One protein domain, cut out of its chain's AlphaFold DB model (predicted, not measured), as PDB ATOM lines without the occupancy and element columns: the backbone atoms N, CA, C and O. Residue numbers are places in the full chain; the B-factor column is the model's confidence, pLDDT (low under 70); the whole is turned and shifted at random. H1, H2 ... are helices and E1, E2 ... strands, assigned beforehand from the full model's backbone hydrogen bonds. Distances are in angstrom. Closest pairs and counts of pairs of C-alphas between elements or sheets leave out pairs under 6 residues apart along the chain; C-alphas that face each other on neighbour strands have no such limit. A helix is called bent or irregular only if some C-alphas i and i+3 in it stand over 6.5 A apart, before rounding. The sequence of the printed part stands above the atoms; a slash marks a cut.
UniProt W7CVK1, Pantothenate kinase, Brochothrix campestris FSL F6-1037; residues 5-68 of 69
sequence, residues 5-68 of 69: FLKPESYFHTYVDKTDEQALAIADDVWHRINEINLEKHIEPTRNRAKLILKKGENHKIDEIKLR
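This is residues 5 to 68 of the 69 residues of the protein "Pantothenate kinase" of Brochothrix campestris FSL F6-1037 (UniProt W7CVK1). Picture an open hook: the two-strand hairpin of E1 and E2 at one end of the long, kinked helix H2, and the short helix H1 at the other end. After H2 the chain folds back into E1, and the middle between the hairpin and H1 is empty. Here 64 residues are printed, with two named helices and two named strands in the order H1, H2, E1, E2; the sheet, order E1 - E2, is antiparallel, and the class is mixed, helices and strands. The whole is extended, with a radius of gyration of the C-alphas of 16.8 A, and elongated, spanning 47 by 26 by 24 A.

Find C-alpha 52 at (78.404, 160.939, 83.283), where E1, residues 52 to 56, begins its 12.9 A. E2, residues 62 to 67, runs 13.6 A to C-alpha 67 at (78.645, 159.022, 87.562). Go back to C-alpha 20 at (62.599, 150.223, 51.500) for H2, residues 20 to 49, 38.6 A long, with a kink of 49 degrees near residue 38. H1 is residues 11 to 15, 8.7 A.

Look first at the hairpin of E1 and E2, antiparallel at 166 degrees, where N 53 and O 66 are 2.9 A apart, within hydrogen-bond range. The closest C-alphas of H2 and E1 are those of Arg 47 and Ile 53, 7.5 A apart. H2 and E2 are apart. H1 and H2 are close but not clearly touching, their closest C-alphas, Tyr 15 and Ala 23, 6.9 A apart. H2 is irregular, C-alphas 45 and 48 being 7.2 A apart, and H1 only just, C-alphas 11 and 14 being 6.6 A apart. O i to N i+4 pairs are within hydrogen-bond range in 18 of 26 in H2 and 0 of 1 in H1, where 1 of 2 O i to N i+3 pairs is.

The two C-alphas farthest apart, Asp 17 and Arg 68, are 47.5 A apart. The printed part has no cut, its three links are tight, and no printed residue has a pLDDT under 70.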
ATOM      1  N   PHE A   5      63.437 165.362  54.147       84.69
ATOM      2  CA  PHE A   5      64.122 164.656  53.062       84.69
ATOM      3  C   PHE A   5      63.309 164.574  51.757       84.69
ATOM      4  O   PHE A   5      63.883 164.343  50.703       84.69
ATOM      5  N   LEU A   6      61.992 164.826  51.784       87.69
ATOM      6  CA  LEU A   6      61.179 164.884  50.560       87.69
ATOM      7  C   LEU A   6      61.372 166.179  49.766       87.69
ATOM      8  O   LEU A   6      60.880 166.287  48.647       87.69
ATOM      9  N   LYS A   7      62.042 167.175  50.344       91.81
ATOM     10  CA  LYS A   7      62.280 168.439  49.663       91.81
ATOM     11  C   LYS A   7      63.411 168.301  48.636       91.81
ATOM     12  O   LYS A   7      64.447 167.766  49.029       91.81
ATOM     13  N   PRO A   8      63.271 168.816  47.401       90.31
ATOM     14  CA  PRO A   8      64.298 168.692  46.363       90.31
ATOM     15  C   PRO A   8      65.676 169.234  46.758       90.31
ATOM     16  O   PRO A   8      66.694 168.705  46.331       90.31
ATOM     17  N   GLU A   9      65.721 170.266  47.603       92.88
ATOM     18  CA  GLU A   9      66.965 170.844  48.116       92.88
ATOM     19  C   GLU A   9      67.650 169.998  49.204       92.88
ATOM     20  O   GLU A   9      68.758 170.314  49.639       92.88
ATOM     21  N   SER A  10      66.998 168.939  49.694       92.50
ATOM     22  CA  SER A  10      67.585 168.054  50.694       92.50
ATOM     23  C   SER A  10      68.657 167.175  50.064       92.50
ATOM     24  O   SER A  10      68.407 166.496  49.074       92.50
ATOM     25  N   TYR A  11      69.820 167.075  50.707       89.75
ATOM     26  CA  TYR A  11      70.832 166.077  50.344       89.75
ATOM     27  C   TYR A  11      70.239 164.656  50.268       89.75
ATOM     28  O   TYR A  11      70.522 163.888  49.347       89.75
ATOM     29  N   PHE A  12      69.340 164.339  51.204       92.31
ATOM     30  CA  PHE A  12      68.681 163.039  51.296       92.31
ATOM     31  C   PHE A  12      67.554 162.844  50.272       92.31
ATOM     32  O   PHE A  12      66.980 161.759  50.219       92.31
ATOM     33  N   HIS A  13      67.247 163.852  49.446       91.25
ATOM     34  CA  HIS A  13      66.232 163.727  48.400       91.25
ATOM     35  C   HIS A  13      66.587 162.643  47.377       91.25
ATOM     36  O   HIS A  13      65.720 161.954  46.852       91.25
ATOM     37  N   THR A  14      67.886 162.421  47.172       90.00
ATOM     38  CA  THR A  14      68.441 161.369  46.309       90.00
ATOM     39  C   THR A  14      68.016 159.945  46.696       90.00
ATOM     40  O   THR A  14      68.133 159.027  45.881       90.00
ATOM     41  N   TYR A  15      67.504 159.750  47.916       91.06
ATOM     42  CA  TYR A  15      67.028 158.459  48.406       91.06
ATOM     43  C   TYR A  15      65.503 158.290  48.329       91.06
ATOM     44  O   TYR A  15      65.020 157.203  48.627       91.06
ATOM     45  N   VAL A  16      64.737 159.318  47.937       90.94
ATOM     46  CA  VAL A  16      63.257 159.270  47.939       90.94
ATOM     47  C   VAL A  16      62.700 158.210  46.993       90.94
ATOM     48  O   VAL A  16      61.691 157.589  47.310       90.94
ATOM     49  N   ASP A  17      63.374 157.974  45.868       91.31
ATOM     50  CA  ASP A  17      62.931 157.016  44.850       91.31
ATOM     51  C   ASP A  17      63.443 155.585  45.100       91.31
ATOM     52  O   ASP A  17      63.319 154.716  44.236       91.31
ATOM     53  N   LYS A  18      64.083 155.326  46.248       93.56
ATOM     54  CA  LYS A  18      64.557 153.987  46.621       93.56
ATOM     55  C   LYS A  18      63.430 153.190  47.264       93.56
ATOM     56  O   LYS A  18      62.646 153.737  48.034       93.56
ATOM     57  N   THR A  19      63.376 151.889  46.976       96.25
ATOM     58  CA  THR A  19      62.519 150.979  47.749       96.25
ATOM     59  C   THR A  19      63.037 150.872  49.181       96.25
ATOM     60  O   THR A  19      64.205 151.175  49.446       96.25
ATOM     61  N   ASP A  20      62.197 150.407  50.104       94.31
ATOM     62  CA  ASP A  20      62.599 150.223  51.500       94.31
ATOM     63  C   ASP A  20      63.814 149.286  51.609       94.31
ATOM     64  O   ASP A  20      64.751 149.571  52.353       94.31
ATOM     65  N   GLU A  21      63.872 148.224  50.801       97.50
ATOM     66  CA  GLU A  21      65.005 147.292  50.768       97.50
ATOM     67  C   GLU A  21      66.294 147.978  50.305       97.50
ATOM     68  O   GLU A  21      67.360 147.775  50.888       97.50
ATOM     69  N   GLN A  22      66.209 148.819  49.271       97.19
ATOM     70  CA  GLN A  22      67.356 149.576  48.773       97.19
ATOM     71  C   GLN A  22      67.826 150.614  49.794       97.19
ATOM     72  O   GLN A  22      69.028 150.780  49.995       97.19
ATOM     73  N   ALA A  23      66.893 151.306  50.448       95.25
ATOM     74  CA  ALA A  23      67.203 152.287  51.478       95.25
ATOM     75  C   ALA A  23      67.878 151.631  52.691       95.25
ATOM     76  O   ALA A  23      68.874 152.156  53.187       95.25
ATOM     77  N   LEU A  24      67.388 150.463  53.122       97.19
ATOM     78  CA  LEU A  24      67.998 149.675  54.192       97.19
ATOM     79  C   LEU A  24      69.407 149.213  53.819       97.19
ATOM     80  O   LEU A  24      70.322 149.409  54.610       97.19
ATOM     81  N   ALA A  25      69.609 148.686  52.608       98.06
ATOM     82  CA  ALA A  25      70.931 148.254  52.153       98.06
ATOM     83  C   ALA A  25      71.945 149.413  52.105       98.06
ATOM     84  O   ALA A  25      73.096 149.254  52.505       98.06
ATOM     85  N   ILE A  26      71.518 150.598  51.655       96.56
ATOM     86  CA  ILE A  26      72.363 151.801  51.648       96.56
ATOM     87  C   ILE A  26      72.687 152.247  53.078       96.56
ATOM     88  O   ILE A  26      73.834 152.580  53.374       96.56
ATOM     89  N   ALA A  27      71.687 152.281  53.961       97.06
ATOM     90  CA  ALA A  27      71.882 152.681  55.350       97.06
ATOM     91  C   ALA A  27      72.847 151.735  56.077       97.06
ATOM     92  O   ALA A  27      73.705 152.203  56.826       97.06
ATOM     93  N   ASP A  28      72.733 150.434  55.812       98.38
ATOM     94  CA  ASP A  28      73.592 149.395  56.365       98.38
ATOM     95  C   ASP A  28      75.047 149.537  55.891       98.38
ATOM     96  O   ASP A  28      75.959 149.570  56.720       98.38
ATOM     97  N   ASP A  29      75.276 149.743  54.587       98.38
ATOM     98  CA  ASP A  29      76.623 149.988  54.042       98.38
ATOM     99  C   ASP A  29      77.256 151.244  54.658       98.38
ATOM    100  O   ASP A  29      78.393 151.210  55.135       98.38
ATOM    101  N   VAL A  30      76.504 152.351  54.719       98.06
ATOM    102  CA  VAL A  30      76.973 153.606  55.331       98.06
ATOM    103  C   VAL A  30      77.286 153.413  56.815       98.06
ATOM    104  O   VAL A  30      78.274 153.962  57.313       98.06
ATOM    105  N   TRP A  31      76.465 152.651  57.541       98.62
ATOM    106  CA  TRP A  31      76.711 152.355  58.947       98.62
ATOM    107  C   TRP A  31      78.031 151.609  59.130       98.62
ATOM    108  O   TRP A  31      78.934 152.153  59.769       98.62
ATOM    109  N   HIS A  32      78.179 150.440  58.509       98.69
ATOM    110  CA  HIS A  32      79.337 149.569  58.713       98.69
ATOM    111  C   HIS A  32      80.637 150.177  58.166       98.69
ATOM    112  O   HIS A  32      81.687 150.096  58.801       98.69
ATOM    113  N   ARG A  33      80.604 150.856  57.011       98.62
ATOM    114  CA  ARG A  33      81.828 151.431  56.420       98.62
ATOM    115  C   ARG A  33      82.288 152.740  57.039       98.62
ATOM    116  O   ARG A  33      83.460 153.080  56.886       98.62
ATOM    117  N   ILE A  34      81.390 153.524  57.632       98.56
ATOM    118  CA  ILE A  34      81.709 154.895  58.053       98.56
ATOM    119  C   ILE A  34      81.457 155.068  59.545       98.56
ATOM    120  O   ILE A  34      82.377 155.398  60.294       98.56
ATOM    121  N   ASN A  35      80.218 154.860  59.989       98.75
ATOM    122  CA  ASN A  35      79.812 155.238  61.342       98.75
ATOM    123  C   ASN A  35      80.308 154.260  62.404       98.75
ATOM    124  O   ASN A  35      80.769 154.708  63.450       98.75
ATOM    125  N   GLU A  36      80.257 152.960  62.133       98.75
ATOM    126  CA  GLU A  36      80.735 151.921  63.044       98.75
ATOM    127  C   GLU A  36      82.248 152.020  63.244       98.75
ATOM    128  O   GLU A  36      82.719 152.128  64.373       98.75
ATOM    129  N   ILE A  37      83.015 152.127  62.156       98.69
ATOM    130  CA  ILE A  37      84.470 152.310  62.234       98.69
ATOM    131  C   ILE A  37      84.823 153.563  63.048       98.69
ATOM    132  O   ILE A  37      85.739 153.533  63.872       98.69
ATOM    133  N   ASN A  38      84.104 154.670  62.841       98.75
ATOM    134  CA  ASN A  38      84.303 155.890  63.621       98.75
ATOM    135  C   ASN A  38      83.905 155.706  65.097       98.75
ATOM    136  O   ASN A  38      84.602 156.189  65.994       98.75
ATOM    137  N   LEU A  39      82.811 154.984  65.358       98.69
ATOM    138  CA  LEU A  39      82.365 154.646  66.704       98.69
ATOM    139  C   LEU A  39      83.460 153.880  67.450       98.69
ATOM    140  O   LEU A  39      83.901 154.342  68.497       98.69
ATOM    141  N   GLU A  40      83.940 152.773  66.896       98.56
ATOM    142  CA  GLU A  40      84.910 151.893  67.552       98.56
ATOM    143  C   GLU A  40      86.295 152.533  67.688       98.56
ATOM    144  O   GLU A  40      86.930 152.457  68.742       98.56
ATOM    145  N   LYS A  41      86.790 153.188  66.629       98.50
ATOM    146  CA  LYS A  41      88.171 153.695  66.608       98.50
ATOM    147  C   LYS A  41      88.336 155.041  67.293       98.50
ATOM    148  O   LYS A  41      89.437 155.354  67.752       98.50
ATOM    149  N   HIS A  42      87.290 155.866  67.327       98.38
ATOM    150  CA  HIS A  42      87.433 157.273  67.707       98.38
ATOM    151  C   HIS A  42      86.463 157.717  68.800       98.38
ATOM    152  O   HIS A  42      86.872 158.476  69.677       98.38
ATOM    153  N   ILE A  43      85.216 157.237  68.810       98.56
ATOM    154  CA  ILE A  43      84.211 157.682  69.790       98.56
ATOM    155  C   ILE A  43      84.265 156.836  71.068       98.56
ATOM    156  O   ILE A  43      84.507 157.378  72.150       98.56
ATOM    157  N   GLU A  44      84.082 155.518  70.980       98.38
ATOM    158  CA  GLU A  44      84.058 154.602  72.128       98.38
ATOM    159  C   GLU A  44      85.310 154.699  73.019       98.38
ATOM    160  O   GLU A  44      85.143 154.753  74.245       98.38
ATOM    161  N   PRO A  45      86.544 154.834  72.491       98.50
ATOM    162  CA  PRO A  45      87.741 154.974  73.322       98.50
ATOM    163  C   PRO A  45      87.711 156.201  74.245       98.50
ATOM    164  O   PRO A  45      88.416 156.256  75.255       98.50
ATOM    165  N   THR A  46      86.874 157.197  73.936       98.19
ATOM    166  CA  THR A  46      86.698 158.390  74.773       98.19
ATOM    167  C   THR A  46      85.656 158.212  75.880       98.19
ATOM    168  O   THR A  46      85.638 159.017  76.812       98.19
ATOM    169  N   ARG A  47      84.843 157.141  75.857       97.69
ATOM    170  CA  ARG A  47      83.721 156.906  76.789       97.69
ATOM    171  C   ARG A  47      84.123 157.049  78.257       97.69
ATOM    172  O   ARG A  47      83.451 157.737  79.017       97.69
ATOM    173  N   ASN A  48      85.247 156.455  78.655       94.69
ATOM    174  CA  ASN A  48      85.699 156.448  80.055       94.69
ATOM    175  C   ASN A  48      86.226 157.813  80.543       94.69
ATOM    176  O   ASN A  48      86.494 157.990  81.732       94.69
ATOM    177  N   ARG A  49      86.374 158.794  79.641       96.81
ATOM    178  CA  ARG A  49      86.737 160.175  79.990       96.81
ATOM    179  C   ARG A  49      85.522 161.005  80.415       96.81
ATOM    180  O   ARG A  49      85.707 162.066  81.009       96.81
ATOM    181  N   ALA A  50      84.301 160.552  80.120       97.50
ATOM    182  CA  ALA A  50      83.076 161.267  80.461       97.50
ATOM    183  C   ALA A  50      82.856 161.346  81.983       97.50
ATOM    184  O   ALA A  50      83.208 160.432  82.730       97.50
ATOM    185  N   LYS A  51      82.239 162.443  82.446       97.69
ATOM    186  CA  LYS A  51      81.824 162.597  83.854       97.69
ATOM    187  C   LYS A  51      80.567 161.783  84.177       97.69
ATOM    188  O   LYS A  51      80.436 161.275  85.285       97.69
ATOM    189  N   LEU A  52      79.667 161.665  83.205       97.62
ATOM    190  CA  LEU A  52      78.404 160.939  83.283       97.62
ATOM    191  C   LEU A  52      78.267 160.072  82.031       97.62
ATOM    192  O   LEU A  52      78.442 160.573  80.920       97.62
ATOM    193  N   ILE A  53      77.943 158.795  82.209       97.94
ATOM    194  CA  ILE A  53      77.626 157.869  81.118       97.94
ATOM    195  C   ILE A  53      76.187 157.395  81.314       97.94
ATOM    196  O   ILE A  53      75.851 156.857  82.369       97.94
ATOM    197  N   LEU A  54      75.357 157.587  80.289       98.19
ATOM    198  CA  LEU A  54      73.982 157.094  80.226       98.19
ATOM    199  C   LEU A  54      73.931 155.915  79.255       98.19
ATOM    200  O   LEU A  54      74.226 156.078  78.070       98.19
ATOM    201  N   LYS A  55      73.558 154.732  79.740       97.69
ATOM    202  CA  LYS A  55      73.357 153.559  78.891       97.69
ATOM    203  C   LYS A  55      71.888 153.476  78.499       97.69
ATOM    204  O   LYS A  55      71.018 153.326  79.357       97.69
ATOM    205  N   LYS A  56      71.626 153.581  77.198       98.00
ATOM    206  CA  LYS A  56      70.293 153.364  76.633       98.00
ATOM    207  C   LYS A  56      69.991 151.862  76.583       98.00
ATOM    208  O   LYS A  56      70.862 151.087  76.196       98.00
ATOM    209  N   GLY A  57      68.773 151.496  76.951       96.06
ATOM    210  CA  GLY A  57      68.145 150.203  76.728       96.06
ATOM    211  C   GLY A  57      67.117 150.248  75.601       96.06
ATOM    212  O   GLY A  57      67.142 151.126  74.727       96.06
ATOM    213  N   GLU A  58      66.182 149.304  75.640       96.88
ATOM    214  CA  GLU A  58      65.092 149.207  74.672       96.88
ATOM    215  C   GLU A  58      64.209 150.461  74.659       96.88
ATOM    216  O   GLU A  58      64.026 151.148  75.669       96.88
ATOM    217  N   ASN A  59      63.637 150.771  73.491       96.50
ATOM    218  CA  ASN A  59      62.747 151.922  73.296       96.50
ATOM    219  C   ASN A  59      63.341 153.253  73.799       96.50
ATOM    220  O   ASN A  59      62.616 154.152  74.221       96.50
ATOM    221  N   HIS A  60      64.674 153.371  73.769       97.12
ATOM    222  CA  HIS A  60      65.438 154.533  74.228       97.12
ATOM    223  C   HIS A  60      65.309 154.876  75.720       97.12
ATOM    224  O   HIS A  60      65.673 155.989  76.110       97.12
ATOM    225  N   LYS A  61      64.856 153.943  76.564       97.62
ATOM    226  CA  LYS A  61      64.907 154.122  78.022       97.62
ATOM    227  C   LYS A  61      66.355 154.127  78.512       97.62
ATOM    228  O   LYS A  61      67.229 153.574  77.854       97.62
ATOM    229  N   ILE A  62      66.629 154.800  79.627       97.75
ATOM    230  CA  ILE A  62      67.938 154.722  80.283       97.75
ATOM    231  C   ILE A  62      67.869 153.621  81.329       97.75
ATOM    232  O   ILE A  62      67.079 153.722  82.265       97.75
ATOM    233  N   ASP A  63      68.726 152.618  81.176       96.88
ATOM    234  CA  ASP A  63      68.755 151.458  82.069       96.88
ATOM    235  C   ASP A  63      69.875 151.575  83.106       96.88
ATOM    236  O   ASP A  63      69.782 151.032  84.202       96.88
ATOM    237  N   GLU A  64      70.949 152.298  82.774       97.38
ATOM    238  CA  GLU A  64      72.117 152.432  83.640       97.38
ATOM    239  C   GLU A  64      72.690 153.848  83.577       97.38
ATOM    240  O   GLU A  64      72.824 154.450  82.505       97.38
ATOM    241  N   ILE A  65      73.071 154.364  84.743       97.12
ATOM    242  CA  ILE A  65      73.702 155.670  84.906       97.12
ATOM    243  C   ILE A  65      75.012 155.470  85.671       97.12
ATOM    244  O   ILE A  65      74.999 154.993  86.804       97.12
ATOM    245  N   LYS A  66      76.145 155.861  85.076       96.94
ATOM    246  CA  LYS A  66      77.457 155.877  85.746       96.94
ATOM    247  C   LYS A  66      77.919 157.311  85.942       96.94
ATOM    248  O   LYS A  66      78.142 158.020  84.962       96.94
ATOM    249  N   LEU A  67      78.100 157.718  87.195       96.69
ATOM    250  CA  LEU A  67      78.645 159.022  87.562       96.69
ATOM    251  C   LEU A  67      80.055 158.846  88.128       96.69
ATOM    252  O   LEU A  67      80.269 158.043  89.038       96.69
ATOM    253  N   ARG A  68      81.019 159.600  87.599       91.62
ATOM    254  CA  ARG A  68      82.372 159.656  88.157       91.62
ATOM    255  C   ARG A  68      82.381 160.603  89.361       91.62
ATOM    256  O   ARG A  68      81.867 161.714  89.245       91.62
TER     257      ARG A  68